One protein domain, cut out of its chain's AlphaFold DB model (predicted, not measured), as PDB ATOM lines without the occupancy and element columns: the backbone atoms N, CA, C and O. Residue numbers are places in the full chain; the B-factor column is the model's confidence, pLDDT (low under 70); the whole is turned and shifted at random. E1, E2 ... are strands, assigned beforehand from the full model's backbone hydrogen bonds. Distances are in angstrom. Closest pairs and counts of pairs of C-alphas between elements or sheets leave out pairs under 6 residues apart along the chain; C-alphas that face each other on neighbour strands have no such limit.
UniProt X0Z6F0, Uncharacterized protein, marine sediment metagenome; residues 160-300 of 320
ATOM      1  N   GLN A 160     273.256 295.075 268.169       93.19
ATOM      2  CA  GLN A 160     273.761 293.935 268.929       93.19
ATOM      3  C   GLN A 160     273.614 294.119 270.447       93.19
ATOM      4  O   GLN A 160     273.468 295.220 270.977       93.19
ATOM      5  N   SER A 161     273.680 293.010 271.177       90.38
ATOM      6  CA  SER A 161     273.777 292.983 272.637       90.38
ATOM      7  C   SER A 161     274.606 291.793 273.073       90.38
ATOM      8  O   SER A 161     274.402 290.694 272.566       90.38
ATOM      9  N   GLY A 162     275.511 291.975 274.034       84.94
ATOM     10  CA  GLY A 162     276.310 290.874 274.587       84.94
ATOM     11  C   GLY A 162     277.390 290.309 273.652       84.94
ATOM     12  O   GLY A 162     278.147 289.444 274.094       84.94
ATOM     13  N   TRP A 163     277.481 290.812 272.414       84.62
ATOM     14  CA  TRP A 163     278.564 290.601 271.443       84.62
ATOM     15  C   TRP A 163     279.557 291.774 271.473       84.62
ATOM     16  O   TRP A 163     279.201 292.870 271.906       84.62
ATOM     17  N   THR A 164     280.788 291.558 271.000       85.88
ATOM     18  CA  THR A 164     281.825 292.606 270.928       85.88
ATOM     19  C   THR A 164     281.504 293.636 269.844       85.88
ATOM     20  O   THR A 164     281.751 294.824 270.028       85.88
ATOM     21  N   GLY A 165     280.903 293.198 268.738       89.69
ATOM     22  CA  GLY A 165     280.495 294.062 267.637       89.69
ATOM     23  C   GLY A 165     279.568 293.347 266.661       89.69
ATOM     24  O   GLY A 165     279.371 292.134 266.754       89.69
ATOM     25  N   ILE A 166     278.997 294.126 265.746       94.12
ATOM     26  CA  ILE A 166     278.273 293.660 264.565       94.12
ATOM     27  C   ILE A 166     278.754 294.489 263.373       94.12
ATOM     28  O   ILE A 166     278.916 295.703 263.493       94.12
ATOM     29  N   ALA A 167     279.028 293.838 262.249       95.19
ATOM     30  CA  ALA A 167     279.498 294.486 261.032       95.19
ATOM     31  C   ALA A 167     279.003 293.732 259.798       95.19
ATOM     32  O   ALA A 167     278.586 292.577 259.892       95.19
ATOM     33  N   ILE A 168     279.079 294.383 258.640       95.81
ATOM     34  CA  ILE A 168     278.882 293.703 257.363       95.81
ATOM     35  C   ILE A 168     280.107 292.861 257.041       95.81
ATOM     36  O   ILE A 168     281.243 293.321 257.170       95.81
ATOM     37  N   ALA A 169     279.864 291.623 256.629       93.50
ATOM     38  CA  ALA A 169     280.888 290.656 256.294       93.50
ATOM     39  C   ALA A 169     280.595 289.988 254.949       93.50
ATOM     40  O   ALA A 169     279.453 289.941 254.501       93.50
ATOM     41  N   THR A 170     281.649 289.470 254.319       92.94
ATOM     42  CA  THR A 170     281.599 288.795 253.010       92.94
ATOM     43  C   THR A 170     282.088 287.346 253.068       92.94
ATOM     44  O   THR A 170     282.078 286.641 252.065       92.94
ATOM     45  N   ASP A 171     282.528 286.882 254.241       86.88
ATOM     46  CA  ASP A 171     283.057 285.531 254.458       86.88
ATOM     47  C   ASP A 171     281.952 284.481 254.659       86.88
ATOM     48  O   ASP A 171     282.172 283.294 254.411       86.88
ATOM     49  N   TYR A 172     280.751 284.906 255.064       84.25
ATOM     50  CA  TYR A 172     279.593 284.036 255.256       84.25
ATOM     51  C   TYR A 172     278.309 284.698 254.747       84.25
ATOM     52  O   TYR A 172     277.609 285.348 255.515       84.25
ATOM     53  N   ALA A 173     277.957 284.477 253.480       85.81
ATOM     54  CA  ALA A 173     276.705 284.946 252.877       85.81
ATOM     55  C   ALA A 173     275.968 283.799 252.164       85.81
ATOM     56  O   ALA A 173     276.610 282.896 251.626       85.81
ATOM     57  N   LEU A 174     274.630 283.815 252.181       78.69
ATOM     58  CA  LEU A 174     273.803 282.873 251.408       78.69
ATOM     59  C   LEU A 174     273.555 283.351 249.984       78.69
ATOM     60  O   LEU A 174     273.594 282.559 249.048       78.69
ATOM     61  N   SER A 175     273.291 284.642 249.833       67.44
ATOM     62  CA  SER A 175     272.952 285.276 248.568       67.44
ATOM     63  C   SER A 175     273.676 286.609 248.469       67.44
ATOM     64  O   SER A 175     273.865 287.268 249.486       67.44
ATOM     65  N   HIS A 176     274.083 286.976 247.254       68.69
ATOM     66  CA  HIS A 176     274.593 288.303 246.871       68.69
ATOM     67  C   HIS A 176     275.898 288.792 247.545       68.69
ATOM     68  O   HIS A 176     276.542 289.708 247.047       68.69
ATOM     69  N   GLY A 177     276.428 288.043 248.515       85.00
ATOM     70  CA  GLY A 177     277.826 288.130 248.947       85.00
ATOM     71  C   GLY A 177     278.057 288.921 250.231       85.00
ATOM     72  O   GLY A 177     279.210 289.007 250.662       85.00
ATOM     73  N   LYS A 178     277.006 289.452 250.869       93.56
ATOM     74  CA  LYS A 178     277.097 290.116 252.177       93.56
ATOM     75  C   LYS A 178     276.182 289.491 253.232       93.56
ATOM     76  O   LYS A 178     275.223 288.783 252.938       93.56
ATOM     77  N   SER A 179     276.523 289.720 254.496       94.44
ATOM     78  CA  SER A 179     275.691 289.399 255.658       94.44
ATOM     79  C   SER A 179     276.029 290.296 256.846       94.44
ATOM     80  O   SER A 179     277.117 290.874 256.913       94.44
ATOM     81  N   ALA A 180     275.124 290.388 257.822       94.38
ATOM     82  CA  ALA A 180     275.464 290.906 259.141       94.38
ATOM     83  C   ALA A 180     276.138 289.819 259.990       94.38
ATOM     84  O   ALA A 180     275.549 288.783 260.301       94.38
ATOM     85  N   LYS A 181     277.368 290.089 260.426       92.56
ATOM     86  CA  LYS A 181     278.159 289.210 261.289       92.56
ATOM     87  C   LYS A 181     278.343 289.854 262.653       92.56
ATOM     88  O   LYS A 181     278.908 290.941 262.766       92.56
ATOM     89  N   ALA A 182     277.895 289.160 263.694       90.19
ATOM     90  CA  ALA A 182     278.216 289.491 265.076       90.19
ATOM     91  C   ALA A 182     279.246 288.504 265.624       90.19
ATOM     92  O   ALA A 182     279.179 287.305 265.358       90.19
ATOM     93  N   GLU A 183     280.193 289.008 266.409       86.19
ATOM     94  CA  GLU A 183     281.256 288.191 266.987       86.19
ATOM     95  C   GLU A 183     281.503 288.530 268.453       86.19
ATOM     96  O   GLU A 183     281.259 289.647 268.924       86.19
ATOM     97  N   LYS A 184     281.971 287.534 269.205       80.69
ATOM     98  CA  LYS A 184     282.432 287.720 270.577       80.69
ATOM     99  C   LYS A 184     283.726 286.978 270.774       80.69
ATOM    100  O   LYS A 184     283.802 285.763 270.604       80.69
ATOM    101  N   TYR A 185     284.713 287.740 271.205       77.25
ATOM    102  CA  TYR A 185     285.958 287.204 271.705       77.25
ATOM    103  C   TYR A 185     285.770 286.844 273.173       77.25
ATOM    104  O   TYR A 185     285.343 287.674 273.975       77.25
ATOM    105  N   VAL A 186     286.075 285.598 273.522       69.19
ATOM    106  CA  VAL A 186     286.102 285.153 274.916       69.19
ATOM    107  C   VAL A 186     287.520 284.736 275.252       69.19
ATOM    108  O   VAL A 186     288.092 283.875 274.587       69.19
ATOM    109  N   LEU A 187     288.087 285.368 276.277       68.19
ATOM    110  CA  LEU A 187     289.422 285.085 276.790       68.19
ATOM    111  C   LEU A 187     289.281 284.446 278.173       68.19
ATOM    112  O   LEU A 187     288.759 285.085 279.076       68.19
ATOM    113  N   ASN A 188     289.750 283.202 278.319       63.84
ATOM    114  CA  ASN A 188     289.960 282.505 279.599       63.84
ATOM    115  C   ASN A 188     288.793 282.524 280.603       63.84
ATOM    116  O   ASN A 188     289.025 282.407 281.804       63.84
ATOM    117  N   ASP A 189     287.555 282.631 280.126       64.69
ATOM    118  CA  ASP A 189     286.385 282.727 280.990       64.69
ATOM    119  C   ASP A 189     285.514 281.472 280.890       64.69
ATOM    120  O   ASP A 189     285.285 280.931 279.802       64.69
ATOM    121  N   SER A 190     285.030 281.019 282.041       70.12
ATOM    122  CA  SER A 190     284.030 279.966 282.149       70.12
ATOM    123  C   SER A 190     282.708 280.603 282.534       70.12
ATOM    124  O   SER A 190     282.581 281.182 283.612       70.12
ATOM    125  N   GLY A 191     281.701 280.489 281.678       75.12
ATOM    126  CA  GLY A 191     280.445 281.175 281.925       75.12
ATOM    127  C   GLY A 191     279.348 280.827 280.941       75.12
ATOM    128  O   GLY A 191     279.573 280.217 279.892       75.12
ATOM    129  N   THR A 192     278.142 281.246 281.314       79.62
ATOM    130  CA  THR A 192     276.962 281.213 280.453       79.62
ATOM    131  C   THR A 192     276.724 282.611 279.930       79.62
ATOM    132  O   THR A 192     276.604 283.553 280.710       79.62
ATOM    133  N   TRP A 193     276.622 282.743 278.618       82.88
ATOM    134  CA  TRP A 193     276.437 284.032 277.975       82.88
ATOM    135  C   TRP A 193     275.341 283.935 276.925       82.88
ATOM    136  O   TRP A 193     275.050 282.867 276.388       82.88
ATOM    137  N   THR A 194     274.726 285.069 276.620       86.25
ATOM    138  CA  THR A 194     273.820 285.208 275.481       86.25
ATOM    139  C   THR A 194     274.239 286.443 274.716       86.25
ATOM    140  O   THR A 194     274.261 287.543 275.265       86.25
ATOM    141  N   GLY A 195     274.607 286.244 273.458       88.00
ATOM    142  CA  GLY A 195     274.716 287.336 272.511       88.00
ATOM    143  C   GLY A 195     273.462 287.383 271.644       88.00
ATOM    144  O   GLY A 195     272.860 286.345 271.363       88.00
ATOM    145  N   SER A 196     273.062 288.579 271.223       91.69
ATOM    146  CA  SER A 196     271.942 288.770 270.302       91.69
ATOM    147  C   SER A 196     272.204 289.859 269.269       91.69
ATOM    148  O   SER A 196     272.907 290.828 269.561       91.69
ATOM    149  N   ILE A 197     271.608 289.710 268.091       94.12
ATOM    150  CA  ILE A 197     271.343 290.823 267.177       94.12
ATOM    151  C   ILE A 197     269.845 291.118 267.192       94.12
ATOM    152  O   ILE A 197     269.038 290.210 267.379       94.12
ATOM    153  N   ARG A 198     269.465 292.389 267.093       95.12
ATOM    154  CA  ARG A 198     268.089 292.842 267.314       95.12
ATOM    155  C   ARG A 198     267.699 293.970 266.374       95.12
ATOM    156  O   ARG A 198     268.521 294.843 266.084       95.12
ATOM    157  N   LYS A 199     266.426 293.982 265.997       95.69
ATOM    158  CA  LYS A 199     265.793 295.024 265.188       95.69
ATOM    159  C   LYS A 199     264.336 295.182 265.616       95.69
ATOM    160  O   LYS A 199     263.711 294.230 266.088       95.69
ATOM    161  N   THR A 200     263.828 296.405 265.520       96.12
ATOM    162  CA  THR A 200     262.414 296.705 265.760       96.12
ATOM    163  C   THR A 200     261.683 296.695 264.429       96.12
ATOM    164  O   THR A 200     262.115 297.365 263.494       96.12
ATOM    165  N   PHE A 201     260.581 295.956 264.366       95.06
ATOM    166  CA  PHE A 201     259.705 295.892 263.203       95.06
ATOM    167  C   PHE A 201     258.351 296.496 263.565       95.06
ATOM    168  O   PHE A 201     257.866 296.284 264.677       95.06
ATOM    169  N   ALA A 202     257.767 297.246 262.632       96.00
ATOM    170  CA  ALA A 202     256.373 297.664 262.683       96.00
ATOM    171  C   ALA A 202     255.576 296.732 261.764       96.00
ATOM    172  O   ALA A 202     255.729 296.783 260.543       96.00
ATOM    173  N   VAL A 203     254.787 295.844 262.359       96.00
ATOM    174  CA  VAL A 203     253.975 294.845 261.664       96.00
ATOM    175  C   VAL A 203     252.545 295.390 261.580       96.00
ATOM    176  O   VAL A 203     251.938 295.631 262.623       96.00
ATOM    177  N   PRO A 204     251.993 295.626 260.377       96.62
ATOM    178  CA  PRO A 204     250.625 296.109 260.234       96.62
ATOM    179  C   PRO A 204     249.611 295.033 260.650       96.62
ATOM    180  O   PRO A 204     249.960 293.871 260.871       96.62
ATOM    181  N   ALA A 205     248.334 295.407 260.718       96.94
ATOM    182  CA  ALA A 205     247.254 294.438 260.848       96.94
ATOM    183  C   ALA A 205     247.261 293.459 259.658       96.94
ATOM    184  O   ALA A 205     247.257 293.868 258.495       96.94
ATOM    185  N   ALA A 206     247.266 292.165 259.965       96.50
ATOM    186  CA  ALA A 206     247.244 291.062 259.011       96.50
ATOM    187  C   ALA A 206     246.604 289.832 259.676       96.50
ATOM    188  O   ALA A 206     246.323 289.848 260.872       96.50
ATOM    189  N   THR A 207     246.366 288.764 258.918       96.44
ATOM    190  CA  THR A 207     245.924 287.483 259.496       96.44
ATOM    191  C   THR A 207     247.070 286.774 260.212       96.44
ATOM    192  O   THR A 207     246.877 286.205 261.281       96.44
ATOM    193  N   GLU A 208     248.264 286.840 259.630       96.06
ATOM    194  CA  GLU A 208     249.481 286.219 260.135       96.06
ATOM    195  C   GLU A 208     250.702 286.999 259.644       96.06
ATOM    196  O   GLU A 208     250.647 287.706 258.633       96.06
ATOM    197  N   ALA A 209     251.808 286.870 260.369       96.50
ATOM    198  CA  ALA A 209     253.097 287.418 259.989       96.50
ATOM    199  C   ALA A 209     254.209 286.479 260.458       96.50
ATOM    200  O   ALA A 209     254.096 285.828 261.501       96.50
ATOM    201  N   TYR A 210     255.306 286.436 259.702       95.94
ATOM    202  CA  TYR A 210     256.468 285.621 260.039       95.94
ATOM    203  C   TYR A 210     257.765 286.412 259.918       95.94
ATOM    204  O   TYR A 210     257.947 287.214 259.002       95.94
ATOM    205  N   LEU A 211     258.697 286.131 260.825       95.38
ATOM    206  CA  LEU A 211     260.099 286.505 260.701       95.38
ATOM    207  C   LEU A 211     260.879 285.302 260.174       95.38
ATOM    208  O   LEU A 211     260.978 284.279 260.854       95.38
ATOM    209  N   ILE A 212     261.462 285.445 258.985       93.69
ATOM    210  CA  ILE A 212     262.358 284.450 258.395       93.69
ATOM    211  C   ILE A 212     263.789 284.961 258.519       93.69
ATOM    212  O   ILE A 212     264.119 286.042 258.039       93.69
ATOM    213  N   ALA A 213     264.644 284.180 259.169       92.69
ATOM    214  CA  ALA A 213     266.046 284.506 259.362       92.69
ATOM    215  C   ALA A 213     266.917 283.334 258.925       92.69
ATOM    216  O   ALA A 213     266.808 282.227 259.451       92.69
ATOM    217  N   ASN A 214     267.830 283.592 257.997       91.00
ATOM    218  CA  ASN A 214     268.882 282.644 257.680       91.00
ATOM    219  C   ASN A 214     270.105 282.941 258.542       91.00
ATOM    220  O   ASN A 214     270.708 284.006 258.443       91.00
ATOM    221  N   VAL A 215     270.477 281.992 259.392       89.56
ATOM    222  CA  VAL A 215     271.538 282.172 260.378       89.56
ATOM    223  C   VAL A 215     272.598 281.092 260.233       89.56
ATOM    224  O   VAL A 215     272.309 279.918 260.001       89.56
ATOM    225  N   LYS A 216     273.853 281.494 260.399       86.75
ATOM    226  CA  LYS A 216     274.994 280.591 260.498       86.75
ATOM    227  C   LYS A 216     275.770 280.947 261.750       86.75
ATOM    228  O   LYS A 216     276.079 282.110 261.989       86.75
ATOM    229  N   TYR A 217     276.103 279.936 262.538       83.75
ATOM    230  CA  TYR A 217     277.030 280.077 263.640       83.75
ATOM    231  C   TYR A 217     278.402 279.533 263.230       83.75
ATOM    232  O   TYR A 217     278.543 278.514 262.549       83.75
ATOM    233  N   VAL A 218     279.441 280.230 263.669       78.75
ATOM    234  CA  VAL A 218     280.825 279.806 263.496       78.75
ATOM    235  C   VAL A 218     281.511 279.925 264.846       78.75
ATOM    236  O   VAL A 218     281.664 281.015 265.391       78.75
ATOM    237  N   GLY A 219     281.896 278.782 265.401       73.31
ATOM    238  CA  GLY A 219     282.696 278.689 266.607       73.31
ATOM    239  C   GLY A 219     284.141 278.426 266.221       73.31
ATOM    240  O   GLY A 219     284.465 277.351 265.726       73.31
ATOM    241  N   TYR A 220     285.017 279.391 266.475       67.31
ATOM    242  CA  TYR A 220     286.454 279.210 266.308       67.31
ATOM    243  C   TYR A 220     287.129 279.210 267.678       67.31
ATOM    244  O   TYR A 220     286.934 280.132 268.473       67.31
ATOM    245  N   ILE A 221     287.945 278.193 267.957       60.59
ATOM    246  CA  ILE A 221     288.794 278.166 269.152       60.59
ATOM    247  C   ILE A 221     290.203 278.574 268.713       60.59
ATOM    248  O   ILE A 221     290.941 277.764 268.153       60.59
ATOM    249  N   LYS A 222     290.606 279.828 268.985       56.81
ATOM    250  CA  LYS A 222     292.024 280.232 268.899       56.81
ATOM    251  C   LYS A 222     292.776 279.483 269.989       56.81
ATOM    252  O   LYS A 222     292.790 279.916 271.135       56.81
ATOM    253  N   GLN A 223     293.379 278.347 269.631       52.28
ATOM    254  CA  GLN A 223     294.326 277.647 270.489       52.28
ATOM    255  C   GLN A 223     295.550 278.540 270.716       52.28
ATOM    256  O   GLN A 223     296.539 278.479 269.992       52.28
ATOM    257  N   THR A 224     295.507 279.376 271.746       53.75
ATOM    258  CA  THR A 224     296.724 279.919 272.343       53.75
ATOM    259  C   THR A 224     297.290 278.837 273.262       53.75
ATOM    260  O   THR A 224     296.919 278.783 274.427       53.75
ATOM    261  N   GLN A 225     298.056 277.914 272.665       47.91
ATOM    262  CA  GLN A 225     298.999 276.886 273.168       47.91
ATOM    263  C   GLN A 225     298.855 276.184 274.545       47.91
ATOM    264  O   GLN A 225     299.609 275.246 274.786       47.91
ATOM    265  N   THR A 226     297.902 276.499 275.424       53.53
ATOM    266  CA  THR A 226     297.876 275.932 276.789       53.53
ATOM    267  C   THR A 226     296.493 275.534 277.301       53.53
ATOM    268  O   THR A 226     296.398 274.954 278.379       53.53
ATOM    269  N   PHE A 227     295.413 275.788 276.550       52.53
ATOM    270  CA  PHE A 227     294.051 275.543 277.033       52.53
ATOM    271  C   PHE A 227     293.171 274.853 275.984       52.53
ATOM    272  O   PHE A 227     292.833 275.468 274.970       52.53
ATOM    273  N   PRO A 228     292.710 273.612 276.224       53.84
ATOM    274  CA  PRO A 228     291.623 273.024 275.456       53.84
ATOM    275  C   PRO A 228     290.290 273.633 275.922       53.84
ATOM    276  O   PRO A 228     289.485 272.982 276.586       53.84
ATOM    277  N   ALA A 229     290.059 274.910 275.609       52.56
ATOM    278  CA  ALA A 229     288.755 275.532 275.803       52.56
ATOM    279  C   ALA A 229     287.729 274.828 274.905       52.56
ATOM    280  O   ALA A 229     287.970 274.634 273.713       52.56
ATOM    281  N   ARG A 230     286.581 274.434 275.465       59.97
ATOM    282  CA  ARG A 230     285.459 273.887 274.689       59.97
ATOM    283  C   ARG A 230     284.346 274.926 274.666       59.97
ATOM    284  O   ARG A 230     283.788 275.252 275.712       59.97
ATOM    285  N   VAL A 231     284.031 275.438 273.477       57.47
ATOM    286  CA  VAL A 231     282.840 276.268 273.258       57.47
ATOM    287  C   VAL A 231     281.698 275.367 272.829       57.47
ATOM    288  O   VAL A 231     281.833 274.590 271.883       57.47
ATOM    289  N   GLN A 232     280.577 275.483 273.526       64.06
ATOM    290  CA  GLN A 232     279.331 274.829 273.161       64.06
ATOM    291  C   GLN A 232     278.247 275.901 273.082       64.06
ATOM    292  O   GLN A 232     277.686 276.310 274.101       64.06
ATOM    293  N   ALA A 233     277.947 276.379 271.872       58.56
ATOM    294  CA  ALA A 233     276.640 276.997 271.667       58.56
ATOM    295  C   ALA A 233     275.568 275.897 271.799       58.56
ATOM    296  O   ALA A 233     275.784 274.744 271.418       58.56
ATOM    297  N   ARG A 234     274.457 276.222 272.464       63.66
ATOM    298  CA  ARG A 234     273.418 275.222 272.772       63.66
ATOM    299  C   ARG A 234     272.296 275.217 271.761       63.66
ATOM    300  O   ARG A 234     271.760 274.163 271.447       63.66
ATOM    301  N   GLU A 235     271.932 276.403 271.308       74.69
ATOM    302  CA  GLU A 235     270.803 276.647 270.429       74.69
ATOM    303  C   GLU A 235     270.953 278.042 269.821       74.69
ATOM    304  O   GLU A 235     271.643 278.906 270.367       74.69
ATOM    305  N   MET A 236     270.277 278.262 268.702       84.00
ATOM    306  CA  MET A 236     269.884 279.592 268.245       84.00
ATOM    307  C   MET A 236     268.385 279.758 268.445       84.00
ATOM    308  O   MET A 236     267.631 278.788 268.303       84.00
ATOM    309  N   ARG A 237     267.954 280.970 268.783       89.25
ATOM    310  CA  ARG A 237     266.551 281.266 269.077       89.25
ATOM    311  C   ARG A 237     266.141 282.645 268.576       89.25
ATOM    312  O   ARG A 237     266.953 283.567 268.573       89.25
ATOM    313  N   ILE A 238     264.879 282.767 268.187       90.44
ATOM    314  CA  ILE A 238     264.194 284.033 267.935       90.44
ATOM    315  C   ILE A 238     263.394 284.368 269.193       90.44
ATOM    316  O   ILE A 238     262.637 283.527 269.686       90.44
ATOM    317  N   SER A 239     263.556 285.575 269.728       93.06
ATOM    318  CA  SER A 239     262.803 286.045 270.893       93.06
ATOM    319  C   SER A 239     262.250 287.455 270.712       93.06
ATOM    320  O   SER A 239     262.759 288.253 269.925       93.06
ATOM    321  N   LYS A 240     261.203 287.763 271.477       93.12
ATOM    322  CA  LYS A 240     260.544 289.067 271.567       93.12
ATOM    323  C   LYS A 240     260.397 289.437 273.032       93.12
ATOM    324  O   LYS A 240     259.898 288.645 273.823       93.12
ATOM    325  N   ALA A 241     260.869 290.625 273.411       83.75
ATOM    326  CA  ALA A 241     260.842 291.101 274.802       83.75
ATOM    327  C   ALA A 241     261.408 290.093 275.840       83.75
ATOM    328  O   ALA A 241     261.018 290.100 277.002       83.75
ATOM    329  N   GLY A 242     262.345 289.227 275.429       77.56
ATOM    330  CA  GLY A 242     262.920 288.166 276.271       77.56
ATOM    331  C   GLY A 242     262.147 286.839 276.267       77.56
ATOM    332  O   GLY A 242     262.696 285.832 276.711       77.56
ATOM    333  N   SER A 243     260.934 286.804 275.713       84.94
ATOM    334  CA  SER A 243     260.160 285.581 275.488       84.94
ATOM    335  C   SER A 243     260.606 284.895 274.204       84.94
ATOM    336  O   SER A 243     260.670 285.511 273.143       84.94
ATOM    337  N   ILE A 244     260.935 283.610 274.296       83.62
ATOM    338  CA  ILE A 244     261.420 282.821 273.161       83.62
ATOM    339  C   ILE A 244     260.226 282.379 272.319       83.62
ATOM    340  O   ILE A 244     259.318 281.743 272.845       83.62
ATOM    341  N   ILE A 245     260.259 282.718 271.032       86.19
ATOM    342  CA  ILE A 245     259.215 282.396 270.057       86.19
ATOM    343  C   ILE A 245     259.577 281.103 269.335       86.19
ATOM    344  O   ILE A 245     258.796 280.161 269.309       86.19
ATOM    345  N   VAL A 246     260.792 281.044 268.786       83.31
ATOM    346  CA  VAL A 246     261.294 279.879 268.053       83.31
ATOM    347  C   VAL A 246     262.689 279.539 268.508       83.31
ATOM    348  O   VAL A 246     263.508 280.406 268.816       83.31
ATOM    349  N   ARG A 247     262.973 278.245 268.517       81.31
ATOM    350  CA  ARG A 247     264.303 277.695 268.708       81.31
ATOM    351  C   ARG A 247     264.648 276.895 267.472       81.31
ATOM    352  O   ARG A 247     263.788 276.316 266.822       81.31
ATOM    353  N   THR A 248     265.932 276.820 267.177       69.38
ATOM    354  CA  THR A 248     266.454 275.710 266.382       69.38
ATOM    355  C   THR A 248     266.264 274.465 267.240       69.38
ATOM    356  O   THR A 248     267.106 274.158 268.086       69.38
ATOM    357  N   GLY A 249     265.080 273.848 267.127       51.62
ATOM    358  CA  GLY A 249     264.656 272.748 267.984       51.62
ATOM    359  C   GLY A 249     265.761 271.725 268.019       51.62
ATOM    360  O   GLY A 249     266.173 271.293 266.952       51.62
ATOM    361  N   THR A 250     266.312 271.500 269.218       40.22
ATOM    362  CA  THR A 250     267.534 270.748 269.565       40.22
ATOM    363  C   THR A 250     268.113 269.927 268.419       40.22
ATOM    364  O   THR A 250     268.094 268.700 268.454       40.22
ATOM    365  N   SER A 251     268.615 270.597 267.387       34.72
ATOM    366  CA  SER A 251     269.205 269.961 266.228       34.72
ATOM    367  C   SER A 251     270.686 270.013 266.528       34.72
ATOM    368  O   SER A 251     271.332 271.031 266.272       34.72
ATOM    369  N   PRO A 252     271.266 268.950 267.115       35.84
ATOM    370  CA  PRO A 252     272.695 268.871 267.361       35.84
ATOM    371  C   PRO A 252     273.490 268.793 266.056       35.84
ATOM    372  O   PRO A 252     274.662 268.427 266.109       35.84
ATOM    373  N   TYR A 253     272.912 269.124 264.887       37.62
ATOM    374  CA  TYR A 253     273.656 269.090 263.636       37.62
ATOM    375  C   TYR A 253     274.948 269.890 263.702       37.62
ATOM    376  O   TYR A 253     275.830 269.558 262.924       37.62
ATOM    377  N   LEU A 254     275.133 270.867 264.600       43.84
ATOM    378  CA  LEU A 254     276.115 271.889 264.270       43.84
ATOM    379  C   LEU A 254     277.162 272.304 265.311       43.84
ATOM    380  O   LEU A 254     277.943 273.186 264.977       43.84
ATOM    381  N   LEU A 255     277.286 271.717 266.515       47.69
ATOM    382  CA  LEU A 255     278.297 272.243 267.473       47.69
ATOM    383  C   LEU A 255     279.165 271.250 268.234       47.69
ATOM    384  O   LEU A 255     280.144 271.654 268.872       47.69
ATOM    385  N   ASN A 256     278.880 269.960 268.105       40.38
ATOM    386  CA  ASN A 256     279.687 268.913 268.717       40.38
ATOM    387  C   ASN A 256     280.187 267.929 267.653       40.38
ATOM    388  O   ASN A 256     279.970 266.730 267.745       40.38
ATOM    389  N   GLN A 257     280.858 268.441 266.622       39.78
ATOM    390  CA  GLN A 257     281.813 267.627 265.875       39.78
ATOM    391  C   GLN A 257     283.140 267.694 266.649       39.78
ATOM    392  O   GLN A 257     283.735 268.774 266.735       39.78
ATOM    393  N   PRO A 258     283.606 266.599 267.275       41.81
ATOM    394  CA  PRO A 258     284.972 266.503 267.765       41.81
ATOM    395  C   PRO A 258     285.892 266.342 266.550       41.81
ATOM    396  O   PRO A 258     286.414 265.265 266.296       41.81
ATOM    397  N   SER A 259     286.055 267.395 265.751       42.53
ATOM    398  CA  SER A 259     287.118 267.419 264.756       42.53
ATOM    399  C   SER A 259     288.367 268.010 265.406       42.53
ATOM    400  O   SER A 259     288.308 268.907 266.249       42.53
ATOM    401  N   THR A 260     289.521 267.492 265.013       49.12
ATOM    402  CA  THR A 260     290.844 268.067 265.285       49.12
ATOM    403  C   THR A 260     291.077 269.383 264.527       49.12
ATOM    404  O   THR A 260     292.181 269.919 264.556       49.12
ATOM    405  N   VAL A 261     290.053 269.902 263.838       50.69
ATOM    406  CA  VAL A 261     290.101 271.107 263.016       50.69
ATOM    407  C   VAL A 261     289.704 272.304 263.880       50.69
ATOM    408  O   VAL A 261     288.763 272.241 264.669       50.69
ATOM    409  N   THR A 262     290.434 273.403 263.737       57.22
ATOM    410  CA  THR A 262     290.271 274.663 264.484       57.22
ATOM    411  C   THR A 262     288.905 275.342 264.307       57.22
ATOM    412  O   THR A 262     288.549 276.218 265.101       57.22
ATOM    413  N   ASP A 263     288.112 274.897 263.329       57.88
ATOM    414  CA  ASP A 263     286.905 275.569 262.859       57.88
ATOM    415  C   ASP A 263     285.681 274.669 263.061       57.88
ATOM    416  O   ASP A 263     285.540 273.625 262.420       57.88
ATOM    417  N   ARG A 264     284.757 275.086 263.934       63.31
ATOM    418  CA  ARG A 264     283.429 274.474 264.062       63.31
ATOM    419  C   ARG A 264     282.422 275.374 263.374       63.31
ATOM    420  O   ARG A 264     282.127 276.465 263.856       63.31
ATOM    421  N   GLN A 265     281.889 274.926 262.250       64.81
ATOM    422  CA  GLN A 265     280.896 275.690 261.507       64.81
ATOM    423  C   GLN A 265     279.558 274.981 261.518       64.81
ATOM    424  O   GLN A 265     279.484 273.755 261.411       64.81
ATOM    425  N   THR A 266     278.502 275.781 261.602       65.62
ATOM    426  CA  THR A 266     277.168 275.308 261.306       65.62
ATOM    427  C   THR A 266     276.913 275.369 259.798       65.62
ATOM    428  O   THR A 266     277.424 276.252 259.107       65.62
ATOM    429  N   ASN A 267     276.087 274.464 259.273       71.75
ATOM    430  CA  ASN A 267     275.347 274.739 258.044       71.75
ATOM    431  C   ASN A 267     274.462 275.973 258.269       71.75
ATOM    432  O   ASN A 267     274.199 276.370 259.413       71.75
ATOM    433  N   TRP A 268     274.009 276.575 257.178       81.25
ATOM    434  CA  TRP A 268     272.972 277.591 257.253       81.25
ATOM    435  C   TRP A 268     271.688 276.986 257.808       81.25
ATOM    436  O   TRP A 268     271.289 275.883 257.436       81.25
ATOM    437  N   LEU A 269     271.075 277.713 258.729       84.25
ATOM    438  CA  LEU A 269     269.815 277.366 259.353       84.25
ATOM    439  C   LEU A 269     268.797 278.431 258.970       84.25
ATOM    440  O   LEU A 269     268.968 279.600 259.312       84.25
ATOM    441  N   ARG A 270     267.739 278.022 258.271       87.81
ATOM    442  CA  ARG A 270     266.572 278.866 258.024       87.81
ATOM    443  C   ARG A 270     265.645 278.738 259.226       87.81
ATOM    444  O   ARG A 270     265.130 277.661 259.506       87.81
ATOM    445  N   MET A 271     265.497 279.816 259.977       90.25
ATOM    446  CA  MET A 271     264.584 279.908 261.107       90.25
ATOM    447  C   MET A 271     263.348 280.678 260.670       90.25
ATOM    448  O   MET A 271     263.475 281.770 260.124       90.25
ATOM    449  N   VAL A 272     262.170 280.128 260.942       92.19
ATOM    450  CA  VAL A 272     260.894 280.791 260.682       92.19
ATOM    451  C   VAL A 272     260.166 280.926 262.003       92.19
ATOM    452  O   VAL A 272     260.033 279.938 262.718       92.19
ATOM    453  N   ALA A 273     259.746 282.138 262.353       92.31
ATOM    454  CA  ALA A 273     259.026 282.410 263.588       92.31
ATOM    455  C   ALA A 273     257.707 283.127 263.309       92.31
ATOM    456  O   ALA A 273     257.747 284.157 262.636       92.31
ATOM    457  N   PRO A 274     256.568 282.641 263.836       94.19
ATOM    458  CA  PRO A 274     255.343 283.431 263.849       94.19
ATOM    459  C   PRO A 274     255.567 284.673 264.712       94.19
ATOM    460  O   PRO A 274     256.164 284.593 265.787       94.19
ATOM    461  N   ILE A 275     255.121 285.826 264.233       94.88
ATOM    462  CA  ILE A 275     255.224 287.095 264.951       94.88
ATOM    463  C   ILE A 275     253.844 287.732 265.073       94.88
ATOM    464  O   ILE A 275     252.960 287.460 264.259       94.88
ATOM    465  N   ASP A 276     253.647 288.553 266.102       94.62
ATOM    466  CA  ASP A 276     252.345 289.181 266.314       94.62
ATOM    467  C   ASP A 276     252.100 290.264 265.245       94.62
ATOM    468  O   ASP A 276     253.023 290.933 264.772       94.62
ATOM    469  N   VAL A 277     250.836 290.405 264.850       95.94
ATOM    470  CA  VAL A 277     250.349 291.413 263.898       95.94
ATOM    471  C   VAL A 277     249.863 292.656 264.641       95.94
ATOM    472  O   VAL A 277     249.577 292.589 265.834       95.94
ATOM    473  N   ASP A 278     249.721 293.772 263.924       96.75
ATOM    474  CA  ASP A 278     249.249 295.050 264.484       96.75
ATOM    475  C   ASP A 278     250.087 295.547 265.676       96.75
ATOM    476  O   ASP A 278     249.581 295.968 266.718       96.75
ATOM    477  N   GLU A 279     251.412 295.476 265.543       95.94
ATOM    478  CA  GLU A 279     252.307 295.889 266.614       95.94
ATOM    479  C   GLU A 279     253.645 296.458 266.147       95.94
ATOM    480  O   GLU A 279     254.092 296.287 265.017       95.94
ATOM    481  N   THR A 280     254.333 297.127 267.070       96.50
ATOM    482  CA  THR A 280     255.742 297.484 266.914       96.50
ATOM    483  C   THR A 280     256.544 296.839 268.030       96.50
ATOM    484  O   THR A 280     256.413 297.215 269.195       96.50
ATOM    485  N   ALA A 281     257.397 295.878 267.680       95.75
ATOM    486  CA  ALA A 281     258.151 295.104 268.657       95.75
ATOM    487  C   ALA A 281     259.605 294.885 268.237       95.75
ATOM    488  O   ALA A 281     259.952 294.835 267.055       95.75
ATOM    489  N   GLN A 282     260.472 294.753 269.243       95.75
ATOM    490  CA  GLN A 282     261.864 294.370 269.047       95.75
ATOM    491  C   GLN A 282     261.994 292.850 269.057       95.75
ATOM    492  O   GLN A 282     261.753 292.202 270.082       95.75
ATOM    493  N   TYR A 283     262.488 292.323 267.945       95.31
ATOM    494  CA  TYR A 283     262.828 290.921 267.775       95.31
ATOM    495  C   TYR A 283     264.337 290.732 267.900       95.31
ATOM    496  O   TYR A 283     265.127 291.627 267.582       95.31
ATOM    497  N   ARG A 284     264.744 289.574 268.420       94.62
ATOM    498  CA  ARG A 284     266.142 289.234 268.688       94.62
ATOM    499  C   ARG A 284     266.472 287.869 268.109       94.62
ATOM    500  O   ARG A 284     265.766 286.905 268.384       94.62
ATOM    501  N   LEU A 285     267.577 287.789 267.376       92.81
ATOM    502  CA  LEU A 285     268.250 286.539 267.041       92.81
ATOM    503  C   LEU A 285     269.326 286.315 268.096       92.81
ATOM    504  O   LEU A 285     270.270 287.100 268.197       92.81
ATOM    505  N   GLU A 286     269.160 285.291 268.924       91.25
ATOM    506  CA  GLU A 286     270.008 285.053 270.087       91.25
ATOM    507  C   GLU A 286     270.766 283.733 269.972       91.25
ATOM    508  O   GLU A 286     270.253 282.722 269.487       91.25
ATOM    509  N   THR A 287     271.986 283.729 270.499       86.25
ATOM    510  CA  THR A 287     272.800 282.526 270.655       86.25
ATOM    511  C   THR A 287     273.233 282.408 272.112       86.25
ATOM    512  O   THR A 287     274.216 283.037 272.519       86.25
ATOM    513  N   PRO A 288     272.513 281.635 272.940       81.44
ATOM    514  CA  PRO A 288     273.031 281.199 274.227       81.44
ATOM    515  C   PRO A 288     274.182 280.206 274.030       81.44
ATOM    516  O   PRO A 288     274.075 279.208 273.308       81.44
ATOM    517  N   TYR A 289     275.293 280.454 274.713       74.25
ATOM    518  CA  TYR A 289     276.467 279.596 274.642       74.25
ATOM    519  C   TYR A 289     277.161 279.467 275.994       74.25
ATOM    520  O   TYR A 289     277.032 280.312 276.884       74.25
ATOM    521  N   TYR A 290     277.906 278.375 276.121       70.31
ATOM    522  CA  TYR A 290     278.668 278.031 277.308       70.31
ATOM    523  C   TYR A 290     280.125 277.861 276.923       70.31
ATOM    524  O   TYR A 290     280.458 277.217 275.921       70.31
ATOM    525  N   LEU A 291     280.985 278.447 277.741       68.88
ATOM    526  CA  LEU A 291     282.418 278.230 277.688       68.88
ATOM    527  C   LEU A 291     282.857 277.547 278.971       68.88
ATOM    528  O   LEU A 291     282.483 277.970 280.064       68.88
ATOM    529  N   TYR A 292     283.667 276.506 278.811       65.88
ATOM    530  CA  TYR A 292     284.330 275.829 279.912       65.88
ATOM    531  C   TYR A 292     285.834 275.862 279.665       65.88
ATOM    532  O   TYR A 292     286.306 275.452 278.596       65.88
ATOM    533  N   SER A 293     286.582 276.340 280.659       57.47
ATOM    534  CA  SER A 293     288.020 276.109 280.722       57.47
ATOM    535  C   SER A 293     288.257 274.719 281.317       57.47
ATOM    536  O   SER A 293     287.534 274.280 282.215       57.47
ATOM    537  N   SER A 294     289.276 274.011 280.838       54.78
ATOM    538  CA  SER A 294     289.622 272.666 281.320       54.78
ATOM    539  C   SER A 294     290.071 272.617 282.785       54.78
ATOM    540  O   SER A 294     290.216 271.529 283.330       54.78
ATOM    541  N   THR A 295     290.311 273.767 283.420       54.41
ATOM    542  CA  THR A 295     290.655 273.870 284.845       54.41
ATOM    543  C   THR A 295     289.427 274.003 285.746       54.41
ATOM    544  O   THR A 295     289.537 273.815 286.954       54.41
ATOM    545  N   SER A 296     288.252 274.289 285.178       51.38
ATOM    546  CA  SER A 296     286.984 274.243 285.902       51.38
ATOM    547  C   SER A 296     286.429 272.818 285.850       51.38
ATOM    548  O   SER A 296     286.196 272.275 284.770       51.38
ATOM    549  N   ASN A 297     286.242 272.184 287.010       48.22
ATOM    550  CA  ASN A 297     285.541 270.902 287.092       48.22
ATOM    551  C   ASN A 297     284.189 271.043 286.376       48.22
ATOM    552  O   ASN A 297     283.371 271.877 286.771       48.22
ATOM    553  N   LEU A 298     283.959 270.258 285.317       48.88
ATOM    554  CA  LEU A 298     282.662 270.221 284.640       48.88
ATOM    555  C   LEU A 298     281.581 269.935 285.692       48.88
ATOM    556  O   LEU A 298     281.716 268.931 286.402       48.88
ATOM    557  N   PRO A 299     280.511 270.747 285.785       47.81
ATOM    558  CA  PRO A 299     279.346 270.386 286.581       47.81
ATOM    559  C   PRO A 299     278.902 268.980 286.173       47.81
ATOM    560  O   PRO A 299     278.759 268.705 284.979       47.81
ATOM    561  N   SER A 300     278.716 268.082 287.138       49.59
ATOM    562  CA  SER A 300     278.370 266.674 286.885       49.59
ATOM    563  C   SER A 300     277.131 266.511 285.996       49.59
ATOM    564  O   SER A 300     277.057 265.571 285.216       49.59
TER     565      SER A 300
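AT A GLANCE: This is residues 160 to 300 of the 320 residues of an uncharacterized protein of marine sediment metagenome (UniProt X0Z6F0). Two long, twisted strands, E3 and E11, run side by side as the backbone of a larger sheet, and a two-stranded ribbon, E4 with E10, faces part of that sheet to make a sandwich, two sheets face to face. Short strands E6 and E7 lie along the other side of E11, with E8 beyond E7; the hairpin E1 and E2 sits to one side near E3, and the small pair E5 and E9 extends the ribbon. The 141 printed residues hold no named helix and eleven strands, E1 to E11 in chain order, with antiparallel pairs in a branched sheet and three two-stranded sheets. The class is all strand, though under half of the residues, 70 of 141, are in named elements. The whole is compact, with a radius of gyration of the C-alphas of 16.7 A and spans of 56 by 37 by 26 A.

IN THESE COORDINATES: Start at Gln 160, then find C-alpha 165 at (280.495, 294.062, 267.637), where E1, residues 165 to 169, begins. E2 is residues 179 to 183. E3, residues 191 to 203, covers 36.0 A. Next come E4, residues 209 to 215, 19.2 A, and E5, residues 218 to 220. E6 is residues 230 to 233, E7 237 to 240, E8 243 to 247 and E9 263 to 265. E10, residues 269 to 275, covers 18.4 A. E11, residues 279 to 292, covers 40.1 A and ends at C-alpha 292, (284.330, 275.829, 279.912).

HOW THE PARTS SIT: Look first at E11: E3 lies on one side of it, E6 and E7 on the other. E3 is antiparallel to it at 164 degrees, with N 197 and O 285 2.9 A apart, within hydrogen-bond range. For E6, look at N 232 and O 290, 3.0 A; for E7, N 239 and O 284, 2.9 A. E7 and E8 form a hairpin, with N 238 and O 246 2.8 A apart. This sheet is twisted. Facing it, E4 and E10 are antiparallel at 158 degrees, with N 213 and O 271 2.8 A apart; the closest C-alphas of E8 and E10, Val 246 and Ala 273, are 5.6 A apart. E4 runs on into E5 at 31 degrees, and E5 pairs with E9 through N 219 and O 264, 2.8 A. In the hairpin E1 and E2, N 167 and O 181 are 2.9 A apart; the closest C-alphas of E2 and E3, Ala 182 and Ile 197, are 7.3 A apart.

THE WHOLE: The two C-alphas farthest apart, Ala 205 and Thr 226, are 56.2 A apart. The printed part has no cut. The link E8 to E9, residues 248 to 262, is long. The mean pLDDT of the printed part is 76.7; look for values under 70 at residues 175 to 176, 186 to 189, 220 to 234, 248 to 266 and 291 to 300.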